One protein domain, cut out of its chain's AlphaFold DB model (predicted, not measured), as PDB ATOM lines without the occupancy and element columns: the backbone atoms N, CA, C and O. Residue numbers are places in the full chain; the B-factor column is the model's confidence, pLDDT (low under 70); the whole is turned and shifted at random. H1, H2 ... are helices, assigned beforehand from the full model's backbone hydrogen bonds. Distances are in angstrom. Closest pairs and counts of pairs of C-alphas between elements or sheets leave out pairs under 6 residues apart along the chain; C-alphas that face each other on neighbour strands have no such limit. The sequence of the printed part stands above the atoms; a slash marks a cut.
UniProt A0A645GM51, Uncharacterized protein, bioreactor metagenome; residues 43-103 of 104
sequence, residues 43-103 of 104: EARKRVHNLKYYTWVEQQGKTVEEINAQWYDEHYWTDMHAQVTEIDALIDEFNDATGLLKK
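This is residues 43 to 103 of the 104 residues of an uncharacterized protein of bioreactor metagenome (UniProt A0A645GM51). A hook: H1 and the helical hairpin of H2 and H3 make a small head, and H4 and H5 run off as an arm, where residues 78 to 91 and 93 to 100 stand free. The printed part has 61 residues, with six named helices, H1 to H6 in order; it is all helix. It is extended, radius of gyration of the C-alphas 16.9 A, spanning 50 by 26 by 19 A.

H1, residues 43 to 50, begins at C-alpha 43 (-41.468, 20.033, 98.465). H2 is residues 52 to 59, H3 64 to 72, H4 76 to 82. H5, residues 84 to 98, is 20.9 A long; H6, residues 100 to 103, ends at C-alpha 103 (-61.877, -25.834, 109.167).

H2 and H3 touch, opposite ways at a shallow tilt of 19 degrees; their closest C-alphas, Val 57 and Val 64, are 6.6 A apart. H3 and H4 only just touch, with 3 pairs of C-alphas within 8 A, and only at the corner. Every O i to N i+4 pair is within hydrogen-bond range in H1, H4 and H5, 3 of 4 in H2, 4 of 5 in H3.

The printed part has no cut; residue 103 is under 70 in pLDDT.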
ATOM      1  N   GLU A  43     -40.223  19.255  98.415       96.75
ATOM      2  CA  GLU A  43     -41.468  20.033  98.465       96.75
ATOM      3  C   GLU A  43     -42.669  19.244  97.931       96.75
ATOM      4  O   GLU A  43     -43.763  19.320  98.492       96.75
ATOM      5  N   ALA A  44     -42.476  18.429  96.888       96.50
ATOM      6  CA  ALA A  44     -43.535  17.565  96.368       96.50
ATOM      7  C   ALA A  44     -43.931  16.479  97.382       96.50
ATOM      8  O   ALA A  44     -45.119  16.267  97.633       96.50
ATOM      9  N   ARG A  45     -42.951  15.855  98.049       95.56
ATOM     10  CA  ARG A  45     -43.204  14.928  99.160       95.56
ATOM     11  C   ARG A  45     -43.966  15.614 100.297       95.56
ATOM     12  O   ARG A  45     -44.908  15.030 100.829       95.56
ATOM     13  N   LYS A  46     -43.598  16.851 100.649       94.94
ATOM     14  CA  LYS A  46     -44.250  17.616 101.723       94.94
ATOM     15  C   LYS A  46     -45.685  17.996 101.357       94.94
ATOM     16  O   LYS A  46     -46.583  17.887 102.185       94.94
ATOM     17  N   ARG A  47     -45.925  18.355 100.091       94.31
ATOM     18  CA  ARG A  47     -47.272  18.563  99.542       94.31
ATOM     19  C   ARG A  47     -48.135  17.315  99.725       94.31
ATOM     20  O   ARG A  47     -49.225  17.429 100.269       94.31
ATOM     21  N   VAL A  48     -47.638  16.141  99.324       93.88
ATOM     22  CA  VAL A  48     -48.352  14.860  99.490       93.88
ATOM     23  C   VAL A  48     -48.593  14.541 100.965       93.88
ATOM     24  O   VAL A  48     -49.693  14.135 101.328       93.88
ATOM     25  N   HIS A  49     -47.604  14.769 101.829       94.31
ATOM     26  CA  HIS A  49     -47.750  14.583 103.271       94.31
ATOM     27  C   HIS A  49     -48.909  15.410 103.847       94.31
ATOM     28  O   HIS A  49     -49.754  14.875 104.563       94.31
ATOM     29  N   ASN A  50     -49.009  16.681 103.455       93.19
ATOM     30  CA  ASN A  50     -50.067  17.576 103.919       93.19
ATOM     31  C   ASN A  50     -51.472  17.163 103.440       93.19
ATOM     32  O   ASN A  50     -52.454  17.531 104.080       93.19
ATOM     33  N   LEU A  51     -51.600  16.360 102.370       93.75
ATOM     34  CA  LEU A  51     -52.904  15.842 101.922       93.75
ATOM     35  C   LEU A  51     -53.558  14.911 102.953       93.75
ATOM     36  O   LEU A  51     -54.778  14.746 102.935       93.75
ATOM     37  N   LYS A  52     -52.775  14.331 103.875       93.44
ATOM     38  CA  LYS A  52     -53.302  13.490 104.960       93.44
ATOM     39  C   LYS A  52     -54.191  14.268 105.924       93.44
ATOM     40  O   LYS A  52     -55.039  13.656 106.557       93.44
ATOM     41  N   TYR A  53     -54.035  15.589 106.026       92.75
ATOM     42  CA  TYR A  53     -54.789  16.406 106.978       92.75
ATOM     43  C   TYR A  53     -56.302  16.193 106.839       92.75
ATOM     44  O   TYR A  53     -56.967  15.829 107.802       92.75
ATOM     45  N   TYR A  54     -56.834  16.324 105.621       89.94
ATOM     46  CA  TYR A  54     -58.275  16.216 105.385       89.94
ATOM     47  C   TYR A  54     -58.830  14.850 105.808       89.94
ATOM     48  O   TYR A  54     -59.803  14.751 106.546       89.94
ATOM     49  N   THR A  55     -58.196  13.765 105.371       90.81
ATOM     50  CA  THR A  55     -58.726  12.422 105.621       90.81
ATOM     51  C   THR A  55     -58.405  11.918 107.025       90.81
ATOM     52  O   THR A  55     -59.235  11.266 107.646       90.81
ATOM     53  N   TRP A  56     -57.221  12.194 107.561       94.50
ATOM     54  CA  TRP A  56     -56.793  11.589 108.821       94.50
ATOM     55  C   TRP A  56     -57.201  12.441 110.012       94.50
ATOM     56  O   TRP A  56     -57.720  11.901 110.985       94.50
ATOM     57  N   VAL A  57     -57.009  13.759 109.930       93.69
ATOM     58  CA  VAL A  57     -57.356  14.665 111.029       93.69
ATOM     59  C   VAL A  57     -58.861  14.894 111.046       93.69
ATOM     60  O   VAL A  57     -59.515  14.571 112.033       93.69
ATOM     61  N   GLU A  58     -59.440  15.376 109.943       91.88
ATOM     62  CA  GLU A  58     -60.852  15.780 109.957       91.88
ATOM     63  C   GLU A  58     -61.824  14.591 109.942       91.88
ATOM     64  O   GLU A  58     -62.848  14.644 110.620       91.88
ATOM     65  N   GLN A  59     -61.528  13.518 109.194       94.56
ATOM     66  CA  GLN A  59     -62.461  12.384 109.066       94.56
ATOM     67  C   GLN A  59     -62.182  11.237 110.047       94.56
ATOM     68  O   GLN A  59     -63.125  10.613 110.525       94.56
ATOM     69  N   GLN A  60     -60.912  10.934 110.341       94.62
ATOM     70  CA  GLN A  60     -60.527   9.799 111.199       94.62
ATOM     71  C   GLN A  60     -60.123  10.213 112.623       94.62
ATOM     72  O   GLN A  60     -59.820   9.345 113.442       94.62
ATOM     73  N   GLY A  61     -60.128  11.514 112.935       94.75
ATOM     74  CA  GLY A  61     -59.872  12.033 114.281       94.75
ATOM     75  C   GLY A  61     -58.421  11.913 114.753       94.75
ATOM     76  O   GLY A  61     -58.179  11.905 115.959       94.75
ATOM     77  N   LYS A  62     -57.454  11.797 113.837       94.88
ATOM     78  CA  LYS A  62     -56.024  11.872 114.167       94.88
ATOM     79  C   LYS A  62     -55.627  13.289 114.563       94.88
ATOM     80  O   LYS A  62     -56.255  14.265 114.164       94.88
ATOM     81  N   THR A  63     -54.556  13.409 115.330       95.56
ATOM     82  CA  THR A  63     -54.007  14.708 115.728       95.56
ATOM     83  C   THR A  63     -53.035  15.242 114.678       95.56
ATOM     84  O   THR A  63     -52.424  14.489 113.915       95.56
ATOM     85  N   VAL A  64     -52.871  16.564 114.629       93.50
ATOM     86  CA  VAL A  64     -51.899  17.202 113.725       93.50
ATOM     87  C   VAL A  64     -50.472  16.842 114.143       93.50
ATOM     88  O   VAL A  64     -49.591  16.686 113.301       93.50
ATOM     89  N   GLU A  65     -50.254  16.663 115.441       95.00
ATOM     90  CA  GLU A  65     -49.003  16.236 116.051       95.00
ATOM     91  C   GLU A  65     -48.587  14.844 115.559       95.00
ATOM     92  O   GLU A  65     -47.449  14.675 115.126       95.00
ATOM     93  N   GLU A  66     -49.509  13.875 115.531       93.50
ATOM     94  CA  GLU A  66     -49.256  12.534 114.982       93.50
ATOM     95  C   GLU A  66     -48.904  12.568 113.490       93.50
ATOM     96  O   GLU A  66     -48.054  11.802 113.031       93.50
ATOM     97  N   ILE A  67     -49.549  13.446 112.712       93.75
ATOM     98  CA  ILE A  67     -49.202  13.623 111.299       93.75
ATOM     99  C   ILE A  67     -47.801  14.222 111.180       93.75
ATOM    100  O   ILE A  67     -46.979  13.679 110.454       93.75
ATOM    101  N   ASN A  68     -47.482  15.278 111.926       94.81
ATOM    102  CA  ASN A  68     -46.150  15.881 111.894       94.81
ATOM    103  C   ASN A  68     -45.052  14.901 112.336       94.81
ATOM    104  O   ASN A  68     -43.967  14.910 111.752       94.81
ATOM    105  N   ALA A  69     -45.326  14.030 113.311       95.94
ATOM    106  CA  ALA A  69     -44.383  13.002 113.743       95.94
ATOM    107  C   ALA A  69     -43.976  12.086 112.577       95.94
ATOM    108  O   ALA A  69     -42.792  11.860 112.373       95.94
ATOM    109  N   GLN A  70     -44.908  11.695 111.697       94.12
ATOM    110  CA  GLN A  70     -44.582  10.908 110.494       94.12
ATOM    111  C   GLN A  70     -43.564  11.570 109.551       94.12
ATOM    112  O   GLN A  70     -43.023  10.887 108.676       94.12
ATOM    113  N   TRP A  71     -43.376  12.891 109.642       94.88
ATOM    114  CA  TRP A  71     -42.430  13.642 108.818       94.88
ATOM    115  C   TRP A  71     -41.120  13.962 109.540       94.88
ATOM    116  O   TRP A  71     -40.062  13.905 108.917       94.88
ATOM    117  N   TYR A  72     -41.193  14.354 110.813       95.75
ATOM    118  CA  TYR A  72     -40.044  14.878 111.560       95.75
ATOM    119  C   TYR A  72     -39.397  13.865 112.504       95.75
ATOM    120  O   TYR A  72     -38.236  14.050 112.857       95.75
ATOM    121  N   ASP A  73     -40.122  12.828 112.919       96.31
ATOM    122  CA  ASP A  73     -39.592  11.767 113.768       96.31
ATOM    123  C   ASP A  73     -39.039  10.633 112.891       96.31
ATOM    124  O   ASP A  73     -39.769   9.950 112.167       96.31
ATOM    125  N   GLU A  74     -37.720  10.452 112.944       93.31
ATOM    126  CA  GLU A  74     -36.995   9.423 112.193       93.31
ATOM    127  C   GLU A  74     -37.308   7.996 112.667       93.31
ATOM    128  O   GLU A  74     -37.177   7.039 111.897       93.31
ATOM    129  N   HIS A  75     -37.769   7.849 113.909       96.00
ATOM    130  CA  HIS A  75     -38.121   6.567 114.502       96.00
ATOM    131  C   HIS A  75     -39.569   6.173 114.235       96.00
ATOM    132  O   HIS A  75     -39.861   4.980 114.237       96.00
ATOM    133  N   TYR A  76     -40.450   7.125 113.903       94.25
ATOM    134  CA  TYR A  76     -41.890   6.887 113.753       94.25
ATOM    135  C   TYR A  76     -42.212   5.635 112.925       94.25
ATOM    136  O   TYR A  76     -42.962   4.758 113.351       94.25
ATOM    137  N   TRP A  77     -41.628   5.537 111.728       93.88
ATOM    138  CA  TRP A  77     -41.878   4.407 110.834       93.88
ATOM    139  C   TRP A  77     -41.121   3.151 111.262       93.88
ATOM    140  O   TRP A  77     -41.667   2.055 111.173       93.88
ATOM    141  N   THR A  78     -39.887   3.294 111.745       94.19
ATOM    142  CA  THR A  78     -39.053   2.158 112.163       94.19
ATOM    143  C   THR A  78     -39.669   1.426 113.355       94.19
ATOM    144  O   THR A  78     -39.803   0.205 113.322       94.19
ATOM    145  N   ASP A  79     -40.124   2.169 114.360       94.69
ATOM    146  CA  ASP A  79     -40.753   1.630 115.566       94.69
ATOM    147  C   ASP A  79     -42.128   1.027 115.258       94.69
ATOM    148  O   ASP A  79     -42.510   0.004 115.827       94.69
ATOM    149  N   MET A  80     -42.866   1.613 114.309       91.31
ATOM    150  CA  MET A  80     -44.103   1.018 113.804       91.31
ATOM    151  C   MET A  80     -43.832  -0.331 113.123       91.31
ATOM    152  O   MET A  80     -44.535  -1.305 113.378       91.31
ATOM    153  N   HIS A  81     -42.793  -0.423 112.288       91.31
ATOM    154  CA  HIS A  81     -42.415  -1.678 111.631       91.31
ATOM    155  C   HIS A  81     -41.834  -2.719 112.596       91.31
ATOM    156  O   HIS A  81     -41.948  -3.915 112.334       91.31
ATOM    157  N   ALA A  82     -41.261  -2.306 113.726       94.38
ATOM    158  CA  ALA A  82     -40.763  -3.228 114.744       94.38
ATOM    159  C   ALA A  82     -41.879  -4.048 115.426       94.38
ATOM    160  O   ALA A  82     -41.596  -5.093 116.009       94.38
ATOM    161  N   GLN A  83     -43.144  -3.624 115.314       94.25
ATOM    162  CA  GLN A  83     -44.299  -4.305 115.917       94.25
ATOM    163  C   GLN A  83     -44.787  -5.529 115.127       94.25
ATOM    164  O   GLN A  83     -45.697  -6.215 115.583       94.25
ATOM    165  N   VAL A  84     -44.196  -5.841 113.965       94.75
ATOM    166  CA  VAL A  84     -44.634  -6.962 113.107       94.75
ATOM    167  C   VAL A  84     -44.727  -8.281 113.878       94.75
ATOM    168  O   VAL A  84     -45.749  -8.948 113.798       94.75
ATOM    169  N   THR A  85     -43.728  -8.617 114.700       95.44
ATOM    170  CA  THR A  85     -43.730  -9.870 115.476       95.44
ATOM    171  C   THR A  85     -44.870  -9.940 116.500       95.44
ATOM    172  O   THR A  85     -45.422 -11.009 116.740       95.44
ATOM    173  N   GLU A  86     -45.226  -8.814 117.124       95.88
ATOM    174  CA  GLU A  86     -46.344  -8.752 118.075       95.88
ATOM    175  C   GLU A  86     -47.684  -8.879 117.346       95.88
ATOM    176  O   GLU A  86     -48.562  -9.620 117.781       95.88
ATOM    177  N   ILE A  87     -47.814  -8.212 116.198       96.44
ATOM    178  CA  ILE A  87     -48.997  -8.307 115.340       96.44
ATOM    179  C   ILE A  87     -49.193  -9.748 114.854       96.44
ATOM    180  O   ILE A  87     -50.314 -10.246 114.913       96.44
ATOM    181  N   ASP A  88     -48.127 -10.432 114.432       96.12
ATOM    182  CA  ASP A  88     -48.192 -11.837 114.017       96.12
ATOM    183  C   ASP A  88     -48.712 -12.730 115.155       96.12
ATOM    184  O   ASP A  88     -49.622 -13.532 114.947       96.12
ATOM    185  N   ALA A  89     -48.223 -12.529 116.384       96.56
ATOM    186  CA  ALA A  89     -48.711 -13.272 117.546       96.56
ATOM    187  C   ALA A  89     -50.207 -13.017 117.827       96.56
ATOM    188  O   ALA A  89     -50.952 -13.950 118.130       96.56
ATOM    189  N   LEU A  90     -50.668 -11.768 117.684       96.75
ATOM    190  CA  LEU A  90     -52.085 -11.411 117.826       96.75
ATOM    191  C   LEU A  90     -52.956 -12.026 116.722       96.75
ATOM    192  O   LEU A  90     -54.103 -12.407 116.973       96.75
ATOM    193  N   ILE A  91     -52.430 -12.131 115.500       94.44
ATOM    194  CA  ILE A  91     -53.109 -12.790 114.379       94.44
ATOM    195  C   ILE A  91     -53.278 -14.284 114.667       94.44
ATOM    196  O   ILE A  91     -54.371 -14.817 114.454       94.44
ATOM    197  N   ASP A  92     -52.244 -14.952 115.181       94.44
ATOM    198  CA  ASP A  92     -52.314 -16.367 115.551       94.44
ATOM    199  C   ASP A  92     -53.352 -16.610 116.657       94.44
ATOM    200  O   ASP A  92     -54.218 -17.476 116.508       94.44
ATOM    201  N   GLU A  93     -53.355 -15.786 117.712       95.50
ATOM    202  CA  GLU A  93     -54.352 -15.864 118.788       95.50
ATOM    203  C   GLU A  93     -55.782 -15.677 118.255       95.50
ATOM    204  O   GLU A  93     -56.699 -16.439 118.585       95.50
ATOM    205  N   PHE A  94     -55.983 -14.688 117.380       94.94
ATOM    206  CA  PHE A  94     -57.275 -14.438 116.749       94.94
ATOM    207  C   PHE A  94     -57.737 -15.621 115.880       94.94
ATOM    208  O   PHE A  94     -58.905 -16.030 115.925       94.94
ATOM    209  N   ASN A  95     -56.836 -16.204 115.091       93.19
ATOM    210  CA  ASN A  95     -57.137 -17.353 114.237       93.19
ATOM    211  C   ASN A  95     -57.506 -18.596 115.057       93.19
ATOM    212  O   ASN A  95     -58.455 -19.313 114.713       93.19
ATOM    213  N   ASP A  96     -56.811 -18.819 116.172       92.50
ATOM    214  CA  ASP A  96     -57.123 -19.892 117.112       92.50
ATOM    215  C   ASP A  96     -58.489 -19.695 117.776       92.50
ATOM    216  O   ASP A  96     -59.273 -20.651 117.869       92.50
ATOM    217  N   ALA A  97     -58.815 -18.460 118.175       92.56
ATOM    218  CA  ALA A  97     -60.093 -18.113 118.793       92.56
ATOM    219  C   ALA A  97     -61.281 -18.271 117.829       92.56
ATOM    220  O   ALA A  97     -62.355 -18.735 118.221       92.56
ATOM    221  N   THR A  98     -61.100 -17.923 116.555       92.50
ATOM    222  CA  THR A  98     -62.139 -18.075 115.522       92.50
ATOM    223  C   THR A  98     -62.273 -19.515 115.017       92.50
ATOM    224  O   THR A  98     -63.297 -19.875 114.427       92.50
ATOM    225  N   GLY A  99     -61.258 -20.360 115.243       85.56
ATOM    226  CA  GLY A  99     -61.205 -21.737 114.752       85.56
ATOM    227  C   GLY A  99     -61.188 -21.833 113.224       85.56
ATOM    228  O   GLY A  99     -61.488 -22.897 112.677       85.56
ATOM    229  N   LEU A 100     -60.873 -20.730 112.536       78.62
ATOM    230  CA  LEU A 100     -60.933 -20.610 111.081       78.62
ATOM    231  C   LEU A 100     -59.947 -21.575 110.410       78.62
ATOM    232  O   LEU A 100     -60.306 -22.265 109.460       78.62
ATOM    233  N   LEU A 101     -58.752 -21.712 110.987       77.25
ATOM    234  CA  LEU A 101     -57.704 -22.615 110.505       77.25
ATOM    235  C   LEU A 101     -57.973 -24.099 110.800       77.25
ATOM    236  O   LEU A 101     -57.396 -24.957 110.149       77.25
ATOM    237  N   LYS A 102     -58.876 -24.428 111.735       73.31
ATOM    238  CA  LYS A 102     -59.270 -25.825 112.024       73.31
ATOM    239  C   LYS A 102     -60.293 -26.376 111.025       73.31
ATOM    240  O   LYS A 102     -60.625 -27.556 111.086       73.31
ATOM    241  N   LYS A 103     -60.854 -25.509 110.175       62.03
ATOM    242  CA  LYS A 103     -61.877 -25.834 109.167       62.03
ATOM    243  C   LYS A 103     -61.342 -25.812 107.727       62.03
ATOM    244  O   LYS A 103     -62.127 -26.075 106.817       62.03
TER     245      LYS A 103